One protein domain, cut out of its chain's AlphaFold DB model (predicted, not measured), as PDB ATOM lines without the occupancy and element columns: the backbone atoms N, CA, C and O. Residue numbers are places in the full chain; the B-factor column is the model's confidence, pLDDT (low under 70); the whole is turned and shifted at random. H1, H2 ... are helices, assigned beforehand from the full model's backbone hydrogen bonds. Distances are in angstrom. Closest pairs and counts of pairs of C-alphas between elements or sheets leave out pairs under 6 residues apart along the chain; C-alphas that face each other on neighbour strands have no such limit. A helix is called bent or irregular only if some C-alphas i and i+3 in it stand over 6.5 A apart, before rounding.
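Overview. This is residues 52 to 183 of the 448 residues of an uncharacterized protein of Phytophthora sojae (strain P6497) (UniProt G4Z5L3). One long helix, H1, runs the length of the domain, and shorter helices pack along it: H3 and H7 run beside it on two different flanks, and H4 crosses it at a steep angle. H5 packs on H6 and H7, the short H6 packs on the first part of H1, and H2 folds back near the last part of H1, with a long unnamed loop, residues 114 to 125, reaching away between H3 and H4. The printed part has 132 residues with seven named helices, H1 to H7 in order along the chain, and no named strand; the class is all helix. It is compact, with a radius of gyration of the C-alphas of 14.9 A, and the C-alphas span 46 by 36 by 21 A along their three main axes.

Along the chain. Find C-alpha 54 at (105.344, 135.707, 371.555); from there H1, residues 54 to 83, runs 43.4 A to C-alpha 83 at (69.890, 124.202, 349.393). After it come H2, residues 89 to 97, and H3, residues 100 to 113, which is 18.7 A long. H3 is irregular, but only just: C-alphas 103 and 106 are 6.9 A apart, and its line is a rough one. H4, residues 126 to 142, is 23.8 A long and begins at C-alpha 126, (84.366, 124.011, 379.299). Then look for H5, residues 150 to 159, and H6, residues 163 to 166. H7, residues 171 to 182, runs 16.7 A and ends at C-alpha 182, (91.226, 141.208, 353.889).

Arrangement. Begin with H1, the hub, which touches H3, H4, H6 and H7. H3 touches it at a shallow tilt of 20 degrees, opposite ways; look at Cys 62 and Cys 113, whose C-alphas are the closest at 4.5 A. H7 touches it at a shallow tilt of 25 degrees, the same way, with residues 60 to 67 of H1 and 177 to 181 of H7 alone; the closest C-alphas are those of Ser 67 and Leu 181, 6.1 A apart. H4 touches it at a steep tilt of 53 degrees, with residues 70 to 77 of H1 and 139 to 140 of H4 alone; the closest C-alphas are those of Val 70 and Val 139, 6.3 A apart. H6 touches residues 55 to 63 of H1 alone, closest at the C-alphas of Ala 59 and Ile 166, 5.3 A apart. Further out, H3 and H4 touch at a steep tilt of 69.9 degrees, only just short of about perpendicular, with the C-alphas of Pro 107 and Ile 128 closest at 6.1 A. H5 touches H6, where the C-alphas of Met 157 and Gly 163 are closest at 4.7 A. H5 also touches H7, about perpendicular at 86 degrees, with the C-alphas of Trp 150 and Thr 178 closest at 6.0 A. H1 and H5 are near each other, with 8 pairs of C-alphas within 10 A. H2 is close to H1 but not clearly touching; the C-alphas of Ile 77 and Leu 92 are closest at 7.8 A. H3 and H7 are apart, as are, for instance, H4 and H7. In H1, H2, H4 and H5 every O i to N i+4 pair is within hydrogen-bond range; in H3 it is 8 of 10, in H7 7 of 8, and H6 is too short for such a pair.

Size, cuts and confidence. The two C-alphas farthest apart are those of Met 52 and Gln 86, 47.7 A. The printed part has no cut. The link from H3 to H4, 12 residues, is long; its C-alphas lie 12 to 22 A from the mean of the C-alphas. The link from H4 to H5 is short, and the other four are tight. The mean pLDDT of the printed part is 76.7; look for values under 70 at 30 residues, among them 116 to 126 and 171 to 180.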
ATOM      1  N   MET A  52     109.432 138.903 366.569       65.88
ATOM      2  CA  MET A  52     108.262 139.454 367.263       65.88
ATOM      3  C   MET A  52     108.095 138.844 368.659       65.88
ATOM      4  O   MET A  52     108.422 137.679 368.902       65.88
ATOM      5  N   ALA A  53     107.498 139.604 369.578       68.00
ATOM      6  CA  ALA A  53     107.118 139.082 370.884       68.00
ATOM      7  C   ALA A  53     106.109 137.924 370.740       68.00
ATOM      8  O   ALA A  53     105.199 137.969 369.913       68.00
ATOM      9  N   LYS A  54     106.216 136.899 371.596       70.25
ATOM     10  CA  LYS A  54     105.344 135.707 371.555       70.25
ATOM     11  C   LYS A  54     103.849 136.056 371.597       70.25
ATOM     12  O   LYS A  54     103.060 135.430 370.902       70.25
ATOM     13  N   ALA A  55     103.472 137.082 372.364       69.12
ATOM     14  CA  ALA A  55     102.093 137.568 372.431       69.12
ATOM     15  C   ALA A  55     101.591 138.110 371.080       69.12
ATOM     16  O   ALA A  55     100.463 137.823 370.688       69.12
ATOM     17  N   VAL A  56     102.445 138.820 370.337       71.19
ATOM     18  CA  VAL A  56     102.138 139.352 368.999       71.19
ATOM     19  C   VAL A  56     102.013 138.214 367.988       71.19
ATOM     20  O   VAL A  56     101.064 138.182 367.208       71.19
ATOM     21  N   GLN A  57     102.907 137.221 368.046       71.38
ATOM     22  CA  GLN A  57     102.814 136.026 367.198       71.38
ATOM     23  C   GLN A  57     101.500 135.266 367.431       71.38
ATOM     24  O   GLN A  57     100.842 134.858 366.473       71.38
ATOM     25  N   THR A  58     101.100 135.087 368.696       75.12
ATOM     26  CA  THR A  58      99.823 134.456 369.060       75.12
ATOM     27  C   THR A  58      98.631 135.284 368.582       75.12
ATOM     28  O   THR A  58      97.701 134.716 368.014       75.12
ATOM     29  N   ALA A  59      98.671 136.611 368.733       76.38
ATOM     30  CA  ALA A  59      97.618 137.500 368.248       76.38
ATOM     31  C   ALA A  59      97.447 137.402 366.729       76.38
ATOM     32  O   ALA A  59      96.329 137.244 366.241       76.38
ATOM     33  N   PHE A  60      98.554 137.415 365.984       74.00
ATOM     34  CA  PHE A  60      98.535 137.315 364.530       74.00
ATOM     35  C   PHE A  60      98.000 135.968 364.043       74.00
ATOM     36  O   PHE A  60      97.102 135.935 363.200       74.00
ATOM     37  N   ARG A  61      98.487 134.860 364.621       74.69
ATOM     38  CA  ARG A  61      97.957 133.507 364.367       74.69
ATOM     39  C   ARG A  61      96.458 133.452 364.623       74.69
ATOM     40  O   ARG A  61      95.706 132.997 363.773       74.69
ATOM     41  N   CYS A  62      96.028 133.970 365.770       83.06
ATOM     42  CA  CYS A  62      94.635 133.927 366.176       83.06
ATOM     43  C   CYS A  62      93.715 134.710 365.237       83.06
ATOM     44  O   CYS A  62      92.693 134.187 364.797       83.06
ATOM     45  N   VAL A  63      94.081 135.954 364.911       81.75
ATOM     46  CA  VAL A  63      93.304 136.814 364.007       81.75
ATOM     47  C   VAL A  63      93.123 136.133 362.656       81.75
ATOM     48  O   VAL A  63      92.016 136.128 362.120       81.75
ATOM     49  N   LYS A  64      94.193 135.542 362.119       76.81
ATOM     50  CA  LYS A  64      94.160 134.890 360.813       76.81
ATOM     51  C   LYS A  64      93.374 133.579 360.827       76.81
ATOM     52  O   LYS A  64      92.480 133.405 360.004       76.81
ATOM     53  N   ASP A  65      93.650 132.688 361.778       79.12
ATOM     54  CA  ASP A  65      92.962 131.396 361.870       79.12
ATOM     55  C   ASP A  65      91.445 131.599 362.071       79.12
ATOM     56  O   ASP A  65      90.630 130.960 361.402       79.12
ATOM     57  N   LEU A  66      91.041 132.549 362.929       86.19
ATOM     58  CA  LEU A  66      89.624 132.863 363.133       86.19
ATOM     59  C   LEU A  66      88.985 133.567 361.943       86.19
ATOM     60  O   LEU A  66      87.834 133.271 361.636       86.19
ATOM     61  N   SER A  67      89.677 134.479 361.260       82.88
ATOM     62  CA  SER A  67      89.092 135.150 360.096       82.88
ATOM     63  C   SER A  67      88.812 134.160 358.965       82.88
ATOM     64  O   SER A  67      87.732 134.188 358.370       82.88
ATOM     65  N   ILE A  68      89.732 133.223 358.723       78.12
ATOM     66  CA  ILE A  68      89.558 132.155 357.738       78.12
ATOM     67  C   ILE A  68      88.445 131.202 358.180       78.12
ATOM     68  O   ILE A  68      87.572 130.878 357.367       78.12
ATOM     69  N   PHE A  69      88.406 130.814 359.460       83.62
ATOM     70  CA  PHE A  69      87.316 130.002 359.997       83.62
ATOM     71  C   PHE A  69      85.953 130.667 359.766       83.62
ATOM     72  O   PHE A  69      85.062 130.040 359.197       83.62
ATOM     73  N   VAL A  70      85.804 131.950 360.121       87.25
ATOM     74  CA  VAL A  70      84.569 132.726 359.919       87.25
ATOM     75  C   VAL A  70      84.157 132.715 358.445       87.25
ATOM     76  O   VAL A  70      83.002 132.415 358.148       87.25
ATOM     77  N   ARG A  71      85.087 132.945 357.501       83.06
ATOM     78  CA  ARG A  71      84.803 132.883 356.049       83.06
ATOM     79  C   ARG A  71      84.295 131.510 355.624       83.06
ATOM     80  O   ARG A  71      83.297 131.413 354.909       83.06
ATOM     81  N   GLN A  72      84.991 130.445 356.019       78.75
ATOM     82  CA  GLN A  72      84.633 129.079 355.633       78.75
ATOM     83  C   GLN A  72      83.299 128.647 356.246       78.75
ATOM     84  O   GLN A  72      82.497 127.990 355.582       78.75
ATOM     85  N   PHE A  73      83.056 129.017 357.499       83.12
ATOM     86  CA  PHE A  73      81.842 128.675 358.224       83.12
ATOM     87  C   PHE A  73      80.638 129.472 357.703       83.12
ATOM     88  O   PHE A  73      79.580 128.894 357.468       83.12
ATOM     89  N   ALA A  74      80.822 130.755 357.375       84.12
ATOM     90  CA  ALA A  74      79.819 131.561 356.683       84.12
ATOM     91  C   ALA A  74      79.462 130.980 355.306       84.12
ATOM     92  O   ALA A  74      78.283 130.855 354.982       84.12
ATOM     93  N   LYS A  75      80.457 130.565 354.503       79.69
ATOM     94  CA  LYS A  75      80.215 129.872 353.221       79.69
ATOM     95  C   LYS A  75      79.436 128.571 353.418       79.69
ATOM     96  O   LYS A  75      78.500 128.316 352.672       79.69
ATOM     97  N   PHE A  76      79.781 127.781 354.433       75.94
ATOM     98  CA  PHE A  76      79.065 126.546 354.757       75.94
ATOM     99  C   PHE A  76      77.595 126.813 355.113       75.94
ATOM    100  O   PHE A  76      76.702 126.193 354.542       75.94
ATOM    101  N   ILE A  77      77.333 127.804 355.970       78.12
ATOM    102  CA  ILE A  77      75.973 128.241 356.318       78.12
ATOM    103  C   ILE A  77      75.210 128.719 355.077       78.12
ATOM    104  O   ILE A  77      74.051 128.350 354.890       78.12
ATOM    105  N   ARG A  78      75.845 129.527 354.218       76.50
ATOM    106  CA  ARG A  78      75.240 129.999 352.964       76.50
ATOM    107  C   ARG A  78      74.891 128.832 352.044       76.50
ATOM    108  O   ARG A  78      73.784 128.821 351.527       76.50
ATOM    109  N   ASN A  79      75.769 127.842 351.895       74.69
ATOM    110  CA  ASN A  79      75.495 126.655 351.082       74.69
ATOM    111  C   ASN A  79      74.266 125.891 351.595       74.69
ATOM    112  O   ASN A  79      73.392 125.561 350.801       74.69
ATOM    113  N   ILE A  80      74.144 125.692 352.914       71.62
ATOM    114  CA  ILE A  80      72.952 125.063 353.511       71.62
ATOM    115  C   ILE A  80      71.695 125.881 353.197       71.62
ATOM    116  O   ILE A  80      70.696 125.323 352.758       71.62
ATOM    117  N   LYS A  81      71.749 127.208 353.374       68.38
ATOM    118  CA  LYS A  81      70.614 128.106 353.098       68.38
ATOM    119  C   LYS A  81      70.259 128.198 351.612       68.38
ATOM    120  O   LYS A  81      69.113 128.479 351.293       68.38
ATOM    121  N   VAL A  82      71.207 127.987 350.702       72.31
ATOM    122  CA  VAL A  82      70.923 127.904 349.261       72.31
ATOM    123  C   VAL A  82      70.176 126.609 348.942       72.31
ATOM    124  O   VAL A  82      69.243 126.631 348.146       72.31
ATOM    125  N   SER A  83      70.554 125.497 349.578       70.81
ATOM    126  CA  SER A  83      69.890 124.202 349.393       70.81
ATOM    127  C   SER A  83      68.521 124.114 350.079       70.81
ATOM    128  O   SER A  83      67.611 123.507 349.526       70.81
ATOM    129  N   ASP A  84      68.361 124.715 351.260       73.44
ATOM    130  CA  ASP A  84      67.097 124.780 352.008       73.44
ATOM    131  C   ASP A  84      66.950 126.167 352.683       73.44
ATOM    132  O   ASP A  84      67.364 126.360 353.836       73.44
ATOM    133  N   PRO A  85      66.363 127.159 351.978       68.94
ATOM    134  CA  PRO A  85      66.247 128.542 352.458       68.94
ATOM    135  C   PRO A  85      65.392 128.716 353.712       68.94
ATOM    136  O   PRO A  85      65.527 129.724 354.405       68.94
ATOM    137  N   GLN A  86      64.512 127.754 354.001       73.25
ATOM    138  CA  GLN A  86      63.600 127.786 355.145       73.25
ATOM    139  C   GLN A  86      64.151 127.009 356.348       73.25
ATOM    140  O   GLN A  86      63.425 126.828 357.322       73.25
ATOM    141  N   THR A  87      65.418 126.564 356.306       74.19
ATOM    142  CA  THR A  87      66.052 125.834 357.414       74.19
ATOM    143  C   THR A  87      65.913 126.628 358.724       74.19
ATOM    144  O   THR A  87      66.523 127.697 358.853       74.19
ATOM    145  N   PRO A  88      65.157 126.114 359.715       81.31
ATOM    146  CA  PRO A  88      65.020 126.750 361.022       81.31
ATOM    147  C   PRO A  88      66.375 126.912 361.723       81.31
ATOM    148  O   PRO A  88      67.286 126.105 361.522       81.31
ATOM    149  N   GLN A  89      66.536 127.949 362.551       76.44
ATOM    150  CA  GLN A  89      67.829 128.239 363.194       76.44
ATOM    151  C   GLN A  89      68.332 127.095 364.082       76.44
ATOM    152  O   GLN A  89      69.525 126.818 364.104       76.44
ATOM    153  N   ASP A  90      67.442 126.412 364.791       78.31
ATOM    154  CA  ASP A  90      67.725 125.239 365.622       78.31
ATOM    155  C   ASP A  90      68.192 124.033 364.791       78.31
ATOM    156  O   ASP A  90      69.163 123.359 365.153       78.31
ATOM    157  N   LYS A  91      67.568 123.803 363.630       79.75
ATOM    158  CA  LYS A  91      68.004 122.778 362.670       79.75
ATOM    159  C   LYS A  91      69.374 123.122 362.081       79.75
ATOM    160  O   LYS A  91      70.241 122.253 362.001       79.75
ATOM    161  N   LEU A  92      69.601 124.389 361.731       78.75
ATOM    162  CA  LEU A  92      70.891 124.874 361.241       78.75
ATOM    163  C   LEU A  92      71.985 124.722 362.308       78.75
ATOM    164  O   LEU A  92      73.048 124.187 362.009       78.75
ATOM    165  N   LEU A  93      71.720 125.124 363.554       79.38
ATOM    166  CA  LEU A  93      72.646 124.956 364.677       79.38
ATOM    167  C   LEU A  93      72.988 123.488 364.917       79.38
ATOM    168  O   LEU A  93      74.154 123.165 365.115       79.38
ATOM    169  N   SER A  94      72.001 122.597 364.830       78.50
ATOM    170  CA  SER A  94      72.233 121.158 364.957       78.50
ATOM    171  C   SER A  94      73.207 120.661 363.882       78.50
ATOM    172  O   SER A  94      74.200 120.020 364.209       78.50
ATOM    173  N   ILE A  95      72.995 121.028 362.613       76.38
ATOM    174  CA  ILE A  95      73.913 120.674 361.514       76.38
ATOM    175  C   ILE A  95      75.322 121.225 361.774       76.38
ATOM    176  O   ILE A  95      76.314 120.532 361.554       76.38
ATOM    177  N   LEU A  96      75.421 122.464 362.261       79.81
ATOM    178  CA  LEU A  96      76.701 123.101 362.553       79.81
ATOM    179  C   LEU A  96      77.443 122.394 363.692       79.81
ATOM    180  O   LEU A  96      78.633 122.125 363.536       79.81
ATOM    181  N   TYR A  97      76.763 122.035 364.784       79.69
ATOM    182  CA  TYR A  97      77.371 121.358 365.933       79.69
ATOM    183  C   TYR A  97      77.882 119.951 365.616       79.69
ATOM    184  O   TYR A  97      78.887 119.534 366.187       79.69
ATOM    185  N   TYR A  98      77.243 119.244 364.683       72.50
ATOM    186  CA  TYR A  98      77.712 117.933 364.224       72.50
ATOM    187  C   TYR A  98      78.748 118.004 363.096       72.50
ATOM    188  O   TYR A  98      79.281 116.974 362.693       72.50
ATOM    189  N   SER A  99      79.052 119.194 362.574       75.12
ATOM    190  CA  SER A  99      80.056 119.337 361.521       75.12
ATOM    191  C   SER A  99      81.476 119.180 362.068       75.12
ATOM    192  O   SER A  99      81.802 119.681 363.147       75.12
ATOM    193  N   ASP A 100      82.375 118.607 361.265       68.25
ATOM    194  CA  ASP A 100      83.796 118.519 361.627       68.25
ATOM    195  C   ASP A 100      84.424 119.900 361.877       68.25
ATOM    196  O   ASP A 100      85.402 120.028 362.619       68.25
ATOM    197  N   LYS A 101      83.848 120.956 361.278       75.44
ATOM    198  CA  LYS A 101      84.261 122.343 361.517       75.44
ATOM    199  C   LYS A 101      84.038 122.756 362.971       75.44
ATOM    200  O   LYS A 101      84.885 123.444 363.530       75.44
ATOM    201  N   PHE A 102      82.934 122.339 363.586       80.44
ATOM    202  CA  PHE A 102      82.653 122.631 364.990       80.44
ATOM    203  C   PHE A 102      83.359 121.662 365.939       80.44
ATOM    204  O   PHE A 102      83.865 122.088 366.970       80.44
ATOM    205  N   ILE A 103      83.409 120.373 365.600       74.06
ATOM    206  CA  ILE A 103      83.938 119.343 366.504       74.06
ATOM    207  C   ILE A 103      85.468 119.410 366.607       74.06
ATOM    208  O   ILE A 103      86.017 119.210 367.690       74.06
ATOM    209  N   PHE A 104      86.162 119.705 365.504       70.06
ATOM    210  CA  PHE A 104      87.624 119.671 365.454       70.06
ATOM    211  C   PHE A 104      88.236 121.036 365.162       70.06
ATOM    212  O   PHE A 104      89.051 121.521 365.946       70.06
ATOM    213  N   ASP A 105      87.841 121.673 364.060       72.94
ATOM    214  CA  ASP A 105      88.576 122.843 363.565       72.94
ATOM    215  C   ASP A 105      88.448 124.044 364.511       72.94
ATOM    216  O   ASP A 105      89.440 124.681 364.855       72.94
ATOM    217  N   LEU A 106      87.228 124.341 364.963       84.12
ATOM    218  CA  LEU A 106      86.958 125.484 365.828       84.12
ATOM    219  C   LEU A 106      87.644 125.359 367.202       84.12
ATOM    220  O   LEU A 106      88.330 126.303 367.601       84.12
ATOM    221  N   PRO A 107      87.555 124.223 367.916       81.75
ATOM    222  CA  PRO A 107      88.275 124.052 369.168       81.75
ATOM    223  C   PRO A 107      89.800 124.135 369.036       81.75
ATOM    224  O   PRO A 107      90.444 124.712 369.913       81.75
ATOM    225  N   VAL A 108      90.382 123.605 367.953       76.25
ATOM    226  CA  VAL A 108      91.827 123.717 367.673       76.25
ATOM    227  C   VAL A 108      92.214 125.177 367.431       76.25
ATOM    228  O   VAL A 108      93.163 125.668 368.046       76.25
ATOM    229  N   THR A 109      91.436 125.906 366.627       79.88
ATOM    230  CA  THR A 109      91.628 127.344 366.389       79.88
ATOM    231  C   THR A 109      91.548 128.152 367.688       79.88
ATOM    232  O   THR A 109      92.406 128.997 367.947       79.88
ATOM    233  N   ILE A 110      90.581 127.858 368.562       85.00
ATOM    234  CA  ILE A 110      90.439 128.522 369.868       85.00
ATOM    235  C   ILE A 110      91.621 128.195 370.787       85.00
ATOM    236  O   ILE A 110      92.175 129.092 371.421       85.00
ATOM    237  N   ALA A 111      92.044 126.932 370.859       78.31
ATOM    238  CA  ALA A 111      93.192 126.537 371.669       78.31
ATOM    239  C   ALA A 111      94.483 127.236 371.203       78.31
ATOM    240  O   ALA A 111      95.199 127.806 372.030       78.31
ATOM    241  N   SER A 112      94.711 127.290 369.884       75.88
ATOM    242  CA  SER A 112      95.800 128.044 369.244       75.88
ATOM    243  C   SER A 112      95.758 129.529 369.632       75.88
ATOM    244  O   SER A 112      96.757 130.080 370.102       75.88
ATOM    245  N   CYS A 113      94.581 130.162 369.550       80.25
ATOM    246  CA  CYS A 113      94.358 131.546 369.984       80.25
ATOM    247  C   CYS A 113      94.713 131.793 371.453       80.25
ATOM    248  O   CYS A 113      95.249 132.842 371.805       80.25
ATOM    249  N   MET A 114      94.418 130.829 372.323       79.31
ATOM    250  CA  MET A 114      94.702 130.917 373.755       79.31
ATOM    251  C   MET A 114      96.160 130.574 374.098       79.31
ATOM    252  O   MET A 114      96.526 130.588 375.274       79.31
ATOM    253  N   GLY A 115      96.994 130.247 373.103       70.31
ATOM    254  CA  GLY A 115      98.364 129.778 373.311       70.31
ATOM    255  C   GLY A 115      98.436 128.414 374.004       70.31
ATOM    256  O   GLY A 115      99.468 128.074 374.587       70.31
ATOM    257  N   ILE A 116      97.342 127.648 373.977       69.12
ATOM    258  CA  ILE A 116      97.264 126.305 374.543       69.12
ATOM    259  C   ILE A 116      97.833 125.335 373.513       69.12
ATOM    260  O   ILE A 116      97.348 125.239 372.391       69.12
ATOM    261  N   ILE A 117      98.841 124.575 373.932       58.25
ATOM    262  CA  ILE A 117      99.350 123.432 373.175       58.25
ATOM    263  C   ILE A 117      98.239 122.374 373.117       58.25
ATOM    264  O   ILE A 117      97.855 121.811 374.148       58.25
ATOM    265  N   VAL A 118      97.715 122.124 371.916       56.31
ATOM    266  CA  VAL A 118      96.662 121.140 371.643       56.31
ATOM    267  C   VAL A 118      97.234 119.749 371.875       56.31
ATOM    268  O   VAL A 118      98.010 119.227 371.079       56.31
ATOM    269  N   LYS A 119      96.876 119.144 373.009       51.47
ATOM    270  CA  LYS A 119      97.319 117.797 373.356       51.47
ATOM    271  C   LYS A 119      96.391 116.716 372.776       51.47
ATOM    272  O   LYS A 119      95.182 116.892 372.705       51.47
ATOM    273  N   PRO A 120      96.918 115.517 372.522       46.69
ATOM    274  CA  PRO A 120      96.176 114.323 372.092       46.69
ATOM    275  C   PRO A 120      94.914 113.934 372.876       46.69
ATOM    276  O   PRO A 120      94.111 113.133 372.412       46.69
ATOM    277  N   ASN A 121      94.817 114.386 374.125       48.06
ATOM    278  CA  ASN A 121      93.740 114.104 375.071       48.06
ATOM    279  C   ASN A 121      92.994 115.390 375.433       48.06
ATOM    280  O   ASN A 121      92.590 115.547 376.586       48.06
ATOM    281  N   VAL A 122      92.866 116.347 374.505       49.22
ATOM    282  CA  VAL A 122      92.063 117.545 374.762       49.22
ATOM    283  C   VAL A 122      90.613 117.103 374.957       49.22
ATOM    284  O   VAL A 122      89.819 117.021 374.029       49.22
ATOM    285  N   ARG A 123      90.248 116.844 376.215       49.94
ATOM    286  CA  ARG A 123      88.924 117.199 376.693       49.94
ATOM    287  C   ARG A 123      88.849 118.693 376.469       49.94
ATOM    288  O   ARG A 123      89.616 119.431 377.090       49.94
ATOM    289  N   PHE A 124      88.030 119.120 375.512       57.25
ATOM    290  CA  PHE A 124      87.798 120.538 375.313       57.25
ATOM    291  C   PHE A 124      87.315 121.075 376.652       57.25
ATOM    292  O   PHE A 124      86.252 120.691 377.129       57.25
ATOM    293  N   ALA A 125      88.172 121.854 377.314       61.62
ATOM    294  CA  ALA A 125      87.823 122.452 378.589       61.62
ATOM    295  C   ALA A 125      86.525 123.239 378.385       61.62
ATOM    296  O   ALA A 125      86.347 123.818 377.311       61.62
ATOM    297  N   ASP A 126      85.658 123.311 379.394       64.88
ATOM    298  CA  ASP A 126      84.366 124.011 379.299       64.88
ATOM    299  C   ASP A 126      84.508 125.416 378.689       64.88
ATOM    300  O   ASP A 126      83.661 125.881 377.932       64.88
ATOM    301  N   LYS A 127      85.656 126.064 378.927       73.31
ATOM    302  CA  LYS A 127      86.042 127.344 378.328       73.31
ATOM    303  C   LYS A 127      86.182 127.321 376.796       73.31
ATOM    304  O   LYS A 127      85.757 128.277 376.151       73.31
ATOM    305  N   ILE A 128      86.774 126.280 376.209       79.75
ATOM    306  CA  ILE A 128      86.898 126.119 374.749       79.75
ATOM    307  C   ILE A 128      85.527 125.840 374.137       79.75
ATOM    308  O   ILE A 128      85.184 126.472 373.145       79.75
ATOM    309  N   LEU A 129      84.729 124.954 374.743       80.00
ATOM    310  CA  LEU A 129      83.388 124.625 374.242       80.00
ATOM    311  C   LEU A 129      82.448 125.833 374.294       80.00
ATOM    312  O   LEU A 129      81.798 126.138 373.299       80.00
ATOM    313  N   ASN A 130      82.446 126.571 375.404       84.12
ATOM    314  CA  ASN A 130      81.679 127.810 375.531       84.12
ATOM    315  C   ASN A 130      82.115 128.841 374.473       84.12
ATOM    316  O   ASN A 130      81.294 129.430 373.775       84.12
ATOM    317  N   THR A 131      83.426 128.997 374.269       87.31
ATOM    318  CA  THR A 131      83.950 129.888 373.222       87.31
ATOM    319  C   THR A 131      83.536 129.426 371.820       87.31
ATOM    320  O   THR A 131      83.142 130.251 370.999       87.31
ATOM    321  N   ALA A 132      83.566 128.121 371.541       87.25
ATOM    322  CA  ALA A 132      83.134 127.549 370.266       87.25
ATOM    323  C   ALA A 132      81.640 127.792 370.009       87.25
ATOM    324  O   ALA A 132      81.242 128.143 368.895       87.25
ATOM    325  N   GLU A 133      80.810 127.673 371.044       86.31
ATOM    326  CA  GLU A 133      79.388 127.986 370.961       86.31
ATOM    327  C   GLU A 133      79.155 129.470 370.638       86.31
ATOM    328  O   GLU A 133      78.386 129.790 369.726       86.31
ATOM    329  N   LEU A 134      79.866 130.375 371.319       90.56
ATOM    330  CA  LEU A 134      79.786 131.817 371.071       90.56
ATOM    331  C   LEU A 134      80.241 132.181 369.655       90.56
ATOM    332  O   LEU A 134      79.547 132.938 368.977       90.56
ATOM    333  N   VAL A 135      81.355 131.614 369.174       90.19
ATOM    334  CA  VAL A 135      81.813 131.804 367.785       90.19
ATOM    335  C   VAL A 135      80.744 131.338 366.802       90.19
ATOM    336  O   VAL A 135      80.411 132.064 365.870       90.19
ATOM    337  N   THR A 136      80.166 130.160 367.023       89.12
ATOM    338  CA  THR A 136      79.145 129.588 366.134       89.12
ATOM    339  C   THR A 136      77.913 130.482 366.043       89.12
ATOM    340  O   THR A 136      77.446 130.776 364.941       89.12
ATOM    341  N   ARG A 137      77.417 130.968 367.186       87.50
ATOM    342  CA  ARG A 137      76.263 131.876 367.247       87.50
ATOM    343  C   ARG A 137      76.565 133.221 366.586       87.50
ATOM    344  O   ARG A 137      75.764 133.689 365.783       87.50
ATOM    345  N   GLU A 138      77.723 133.813 366.872       90.06
ATOM    346  CA  GLU A 138      78.132 135.084 366.267       90.06
ATOM    347  C   GLU A 138      78.268 134.979 364.750       90.06
ATOM    348  O   GLU A 138      77.748 135.836 364.044       90.06
ATOM    349  N   VAL A 139      78.895 133.923 364.223       88.25
ATOM    350  CA  VAL A 139      79.012 133.745 362.768       88.25
ATOM    351  C   VAL A 139      77.645 133.507 362.132       88.25
ATOM    352  O   VAL A 139      77.364 134.056 361.074       88.25
ATOM    353  N   MET A 140      76.754 132.751 362.774       83.12
ATOM    354  CA  MET A 140      75.411 132.514 362.238       83.12
ATOM    355  C   MET A 140      74.595 133.806 362.061       83.12
ATOM    356  O   MET A 140      73.814 133.902 361.112       83.12
ATOM    357  N   VAL A 141      74.770 134.777 362.962       84.31
ATOM    358  CA  VAL A 141      74.005 136.034 362.974       84.31
ATOM    359  C   VAL A 141      74.721 137.151 362.213       84.31
ATOM    360  O   VAL A 141      74.087 137.886 361.464       84.31
ATOM    361  N   ASN A 142      76.039 137.262 362.379       84.94
ATOM    362  CA  ASN A 142      76.839 138.419 361.977       84.94
ATOM    363  C   ASN A 142      77.944 138.074 360.960       84.94
ATOM    364  O   ASN A 142      78.863 138.870 360.787       84.94
ATOM    365  N   ALA A 143      77.891 136.911 360.291       78.31
ATOM    366  CA  ALA A 143      78.922 136.443 359.346       78.31
ATOM    367  C   ALA A 143      79.455 137.536 358.409       78.31
ATOM    368  O   ALA A 143      80.665 137.634 358.206       78.31
ATOM    369  N   ASP A 144      78.549 138.340 357.854       76.00
ATOM    370  CA  ASP A 144      78.876 139.334 356.837       76.00
ATOM    371  C   ASP A 144      79.621 140.536 357.422       76.00
ATOM    372  O   ASP A 144      80.464 141.094 356.738       76.00
ATOM    373  N   SER A 145      79.381 140.882 358.694       83.88
ATOM    374  CA  SER A 145      79.939 142.084 359.323       83.88
ATOM    375  C   SER A 145      81.191 141.840 360.165       83.88
ATOM    376  O   SER A 145      81.951 142.776 360.425       83.88
ATOM    377  N   ILE A 146      81.448 140.593 360.586       85.75
ATOM    378  CA  ILE A 146      82.592 140.243 361.453       85.75
ATOM    379  C   ILE A 146      83.933 140.644 360.821       85.75
ATOM    380  O   ILE A 146      84.848 141.051 361.539       85.75
ATOM    381  N   LEU A 147      84.057 140.537 359.495       84.62
ATOM    382  CA  LEU A 147      85.318 140.719 358.766       84.62
ATOM    383  C   LEU A 147      85.422 142.050 358.008       84.62
ATOM    384  O   LEU A 147      86.425 142.272 357.332       84.62
ATOM    385  N   ASP A 148      84.430 142.935 358.135       83.38
ATOM    386  CA  ASP A 148      84.376 144.211 357.403       83.38
ATOM    387  C   ASP A 148      85.495 145.176 357.801       83.38
ATOM    388  O   ASP A 148      86.049 145.906 356.975       83.38
ATOM    389  N   SER A 149      85.828 145.199 359.091       83.69
ATOM    390  CA  SER A 149      86.817 146.115 359.645       83.69
ATOM    391  C   SER A 149      87.535 145.509 360.845       83.69
ATOM    392  O   SER A 149      87.046 144.580 361.494       83.69
ATOM    393  N   TRP A 150      88.691 146.081 361.181       83.69
ATOM    394  CA  TRP A 150      89.414 145.721 362.398       83.69
ATOM    395  C   TRP A 150      88.576 145.961 363.664       83.69
ATOM    396  O   TRP A 150      88.647 145.176 364.608       83.69
ATOM    397  N   ASP A 151      87.747 147.007 363.692       87.38
ATOM    398  CA  ASP A 151      86.864 147.288 364.827       87.38
ATOM    399  C   ASP A 151      85.729 146.270 364.945       87.38
ATOM    400  O   ASP A 151      85.462 145.783 366.049       87.38
ATOM    401  N   SER A 152      85.130 145.869 363.820       88.75
ATOM    402  CA  SER A 152      84.145 144.783 363.780       88.75
ATOM    403  C   SER A 152      84.745 143.480 364.306       88.75
ATOM    404  O   SER A 152      84.157 142.832 365.180       88.75
ATOM    405  N   PHE A 153      85.958 143.143 363.852       88.81
ATOM    406  CA  PHE A 153      86.668 141.943 364.283       88.81
ATOM    407  C   PHE A 153      87.041 141.996 365.770       88.81
ATOM    408  O   PHE A 153      86.816 141.033 366.502       88.81
ATOM    409  N   LYS A 154      87.535 143.137 366.273       89.00
ATOM    410  CA  LYS A 154      87.775 143.346 367.713       89.00
ATOM    411  C   LYS A 154      86.500 143.158 368.534       89.00
ATOM    412  O   LYS A 154      86.544 142.553 369.606       89.00
ATOM    413  N   GLY A 155      85.374 143.677 368.047       91.00
ATOM    414  CA  GLY A 155      84.064 143.501 368.669       91.00
ATOM    415  C   GLY A 155      83.667 142.027 368.754       91.00
ATOM    416  O   GLY A 155      83.304 141.557 369.830       91.00
ATOM    417  N   PHE A 156      83.812 141.293 367.649       93.31
ATOM    418  CA  PHE A 156      83.609 139.845 367.598       93.31
ATOM    419  C   PHE A 156      84.489 139.114 368.620       93.31
ATOM    420  O   PHE A 156      83.968 138.398 369.472       93.31
ATOM    421  N   MET A 157      85.798 139.378 368.623       91.75
ATOM    422  CA  MET A 157      86.759 138.754 369.539       91.75
ATOM    423  C   MET A 157      86.393 138.972 371.010       91.75
ATOM    424  O   MET A 157      86.512 138.055 371.822       91.75
ATOM    425  N   LYS A 158      85.899 140.162 371.374       91.69
ATOM    426  CA  LYS A 158      85.397 140.436 372.729       91.69
ATOM    427  C   LYS A 158      84.157 139.602 373.067       91.69
ATOM    428  O   LYS A 158      84.109 139.038 374.158       91.69
ATOM    429  N   ARG A 159      83.187 139.500 372.151       93.06
ATOM    430  CA  ARG A 159      81.943 138.734 372.363       93.06
ATOM    431  C   ARG A 159      82.190 137.234 372.503       93.06
ATOM    432  O   ARG A 159      81.517 136.590 373.297       93.06
ATOM    433  N   VAL A 160      83.202 136.706 371.819       91.69
ATOM    434  CA  VAL A 160      83.595 135.289 371.907       91.69
ATOM    435  C   VAL A 160      84.679 135.017 372.954       91.69
ATOM    436  O   VAL A 160      85.341 133.993 372.900       91.69
ATOM    437  N   LEU A 161      84.896 135.914 373.922       89.94
ATOM    438  CA  LEU A 161      85.850 135.721 375.031       89.94
ATOM    439  C   LEU A 161      87.336 135.598 374.622       89.94
ATOM    440  O   LEU A 161      88.167 135.162 375.421       89.94
ATOM    441  N   LEU A 162      87.700 136.050 373.419       89.50
ATOM    442  CA  LEU A 162      89.077 136.080 372.906       89.50
ATOM    443  C   LEU A 162      89.673 137.495 372.826       89.50
ATOM    444  O   LEU A 162      90.793 137.675 372.357       89.50
ATOM    445  N   GLY A 163      88.974 138.516 373.332       84.94
ATOM    446  CA  GLY A 163      89.411 139.917 373.251       84.94
ATOM    447  C   GLY A 163      90.782 140.201 373.882       84.94
ATOM    448  O   GLY A 163      91.489 141.089 373.417       84.94
ATOM    449  N   GLN A 164      91.189 139.425 374.891       84.12
ATOM    450  CA  GLN A 164      92.506 139.559 375.533       84.12
ATOM    451  C   GLN A 164      93.666 139.157 374.609       84.12
ATOM    452  O   GLN A 164      94.770 139.671 374.758       84.12
ATOM    453  N   VAL A 165      93.421 138.284 373.625       83.25
ATOM    454  CA  VAL A 165      94.450 137.794 372.689       83.25
ATOM    455  C   VAL A 165      95.004 138.925 371.822       83.25
ATOM    456  O   VAL A 165      96.171 138.908 371.449       83.25
ATOM    457  N   ILE A 166      94.180 139.932 371.535       81.12
ATOM    458  CA  ILE A 166      94.519 141.059 370.658       81.12
ATOM    459  C   ILE A 166      94.664 142.385 371.419       81.12
ATOM    460  O   ILE A 166      94.804 143.435 370.797       81.12
ATOM    461  N   ALA A 167      94.621 142.358 372.754       79.06
ATOM    462  CA  ALA A 167      94.642 143.565 373.582       79.06
ATOM    463  C   ALA A 167      95.979 144.324 373.513       79.06
ATOM    464  O   ALA A 167      95.997 145.540 373.677       79.06
ATOM    465  N   ASN A 168      97.077 143.613 373.233       69.56
ATOM    466  CA  ASN A 168      98.437 144.160 373.240       69.56
ATOM    467  C   ASN A 168      98.990 144.451 371.834       69.56
ATOM    468  O   ASN A 168     100.190 144.655 371.687       69.56
ATOM    469  N   VAL A 169      98.138 144.425 370.806       72.31
ATOM    470  CA  VAL A 169      98.536 144.692 369.418       72.31
ATOM    471  C   VAL A 169      98.660 146.204 369.199       72.31
ATOM    472  O   VAL A 169      97.728 146.958 369.480       72.31
ATOM    473  N   THR A 170      99.798 146.638 368.672       71.19
ATOM    474  CA  THR A 170     100.121 148.037 368.352       71.19
ATOM    475  C   THR A 170      99.530 148.490 367.012       71.19
ATOM    476  O   THR A 170      99.145 147.684 366.169       71.19
ATOM    477  N   GLU A 171      99.460 149.800 366.774       66.25
ATOM    478  CA  GLU A 171      98.857 150.379 365.560       66.25
ATOM    479  C   GLU A 171      99.567 149.974 364.255       66.25
ATOM    480  O   GLU A 171      98.924 149.699 363.238       66.25
ATOM    481  N   THR A 172     100.892 149.834 364.291       63.62
ATOM    482  CA  THR A 172     101.680 149.320 363.163       63.62
ATOM    483  C   THR A 172     101.346 147.855 362.861       63.62
ATOM    484  O   THR A 172     101.201 147.482 361.697       63.62
ATOM    485  N   GLU A 173     101.119 147.036 363.890       65.12
ATOM    486  CA  GLU A 173     100.703 145.632 363.756       65.12
ATOM    487  C   GLU A 173      99.245 145.504 363.272       65.12
ATOM    488  O   GLU A 173      98.922 144.583 362.516       65.12
ATOM    489  N   ILE A 174      98.370 146.459 363.617       65.75
ATOM    490  CA  ILE A 174      96.978 146.519 363.138       65.75
ATOM    491  C   ILE A 174      96.916 146.622 361.611       65.75
ATOM    492  O   ILE A 174      96.030 146.023 360.997       65.75
ATOM    493  N   THR A 175      97.856 147.315 360.967       64.88
ATOM    494  CA  THR A 175      97.892 147.417 359.496       64.88
ATOM    495  C   THR A 175      98.149 146.053 358.841       64.88
ATOM    496  O   THR A 175      97.461 145.669 357.885       64.88
ATOM    497  N   SER A 176      99.081 145.272 359.393       62.75
ATOM    498  CA  SER A 176      99.360 143.906 358.935       62.75
ATOM    499  C   SER A 176      98.185 142.963 359.205       62.75
ATOM    500  O   SER A 176      97.820 142.168 358.341       62.75
ATOM    501  N   LEU A 177      97.529 143.091 360.361       67.50
ATOM    502  CA  LEU A 177      96.350 142.292 360.708       67.50
ATOM    503  C   LEU A 177      95.124 142.655 359.870       67.50
ATOM    504  O   LEU A 177      94.360 141.776 359.493       67.50
ATOM    505  N   THR A 178      94.957 143.926 359.514       69.38
ATOM    506  CA  THR A 178      93.896 144.378 358.604       69.38
ATOM    507  C   THR A 178      94.110 143.812 357.203       69.38
ATOM    508  O   THR A 178      93.156 143.383 356.554       69.38
ATOM    509  N   SER A 179      95.362 143.752 356.745       66.31
ATOM    510  CA  SER A 179      95.714 143.067 355.499       66.31
ATOM    511  C   SER A 179      95.395 141.568 355.574       66.31
ATOM    512  O   SER A 179      94.782 141.035 354.651       66.31
ATOM    513  N   ALA A 180      95.710 140.906 356.693       63.44
ATOM    514  CA  ALA A 180      95.363 139.501 356.918       63.44
ATOM    515  C   ALA A 180      93.841 139.268 356.965       63.44
ATOM    516  O   ALA A 180      93.355 138.304 356.380       63.44
ATOM    517  N   LEU A 181      93.070 140.171 357.586       70.25
ATOM    518  CA  LEU A 181      91.605 140.126 357.580       70.25
ATOM    519  C   LEU A 181      91.030 140.242 356.172       70.25
ATOM    520  O   LEU A 181      90.013 139.614 355.904       70.25
ATOM    521  N   LYS A 182      91.652 141.029 355.286       68.31
ATOM    522  CA  LYS A 182      91.226 141.208 353.889       68.31
ATOM    523  C   LYS A 182      91.697 140.083 352.966       68.31
ATOM    524  O   LYS A 182      91.064 139.874 351.931       68.31
ATOM    525  N   SER A 183      92.763 139.366 353.332       66.00
ATOM    526  CA  SER A 183      93.263 138.221 352.568       66.00
ATOM    527  C   SER A 183      92.148 137.190 352.380       66.00
ATOM    528  O   SER A 183      91.452 136.815 353.324       66.00
TER     529      SER A 183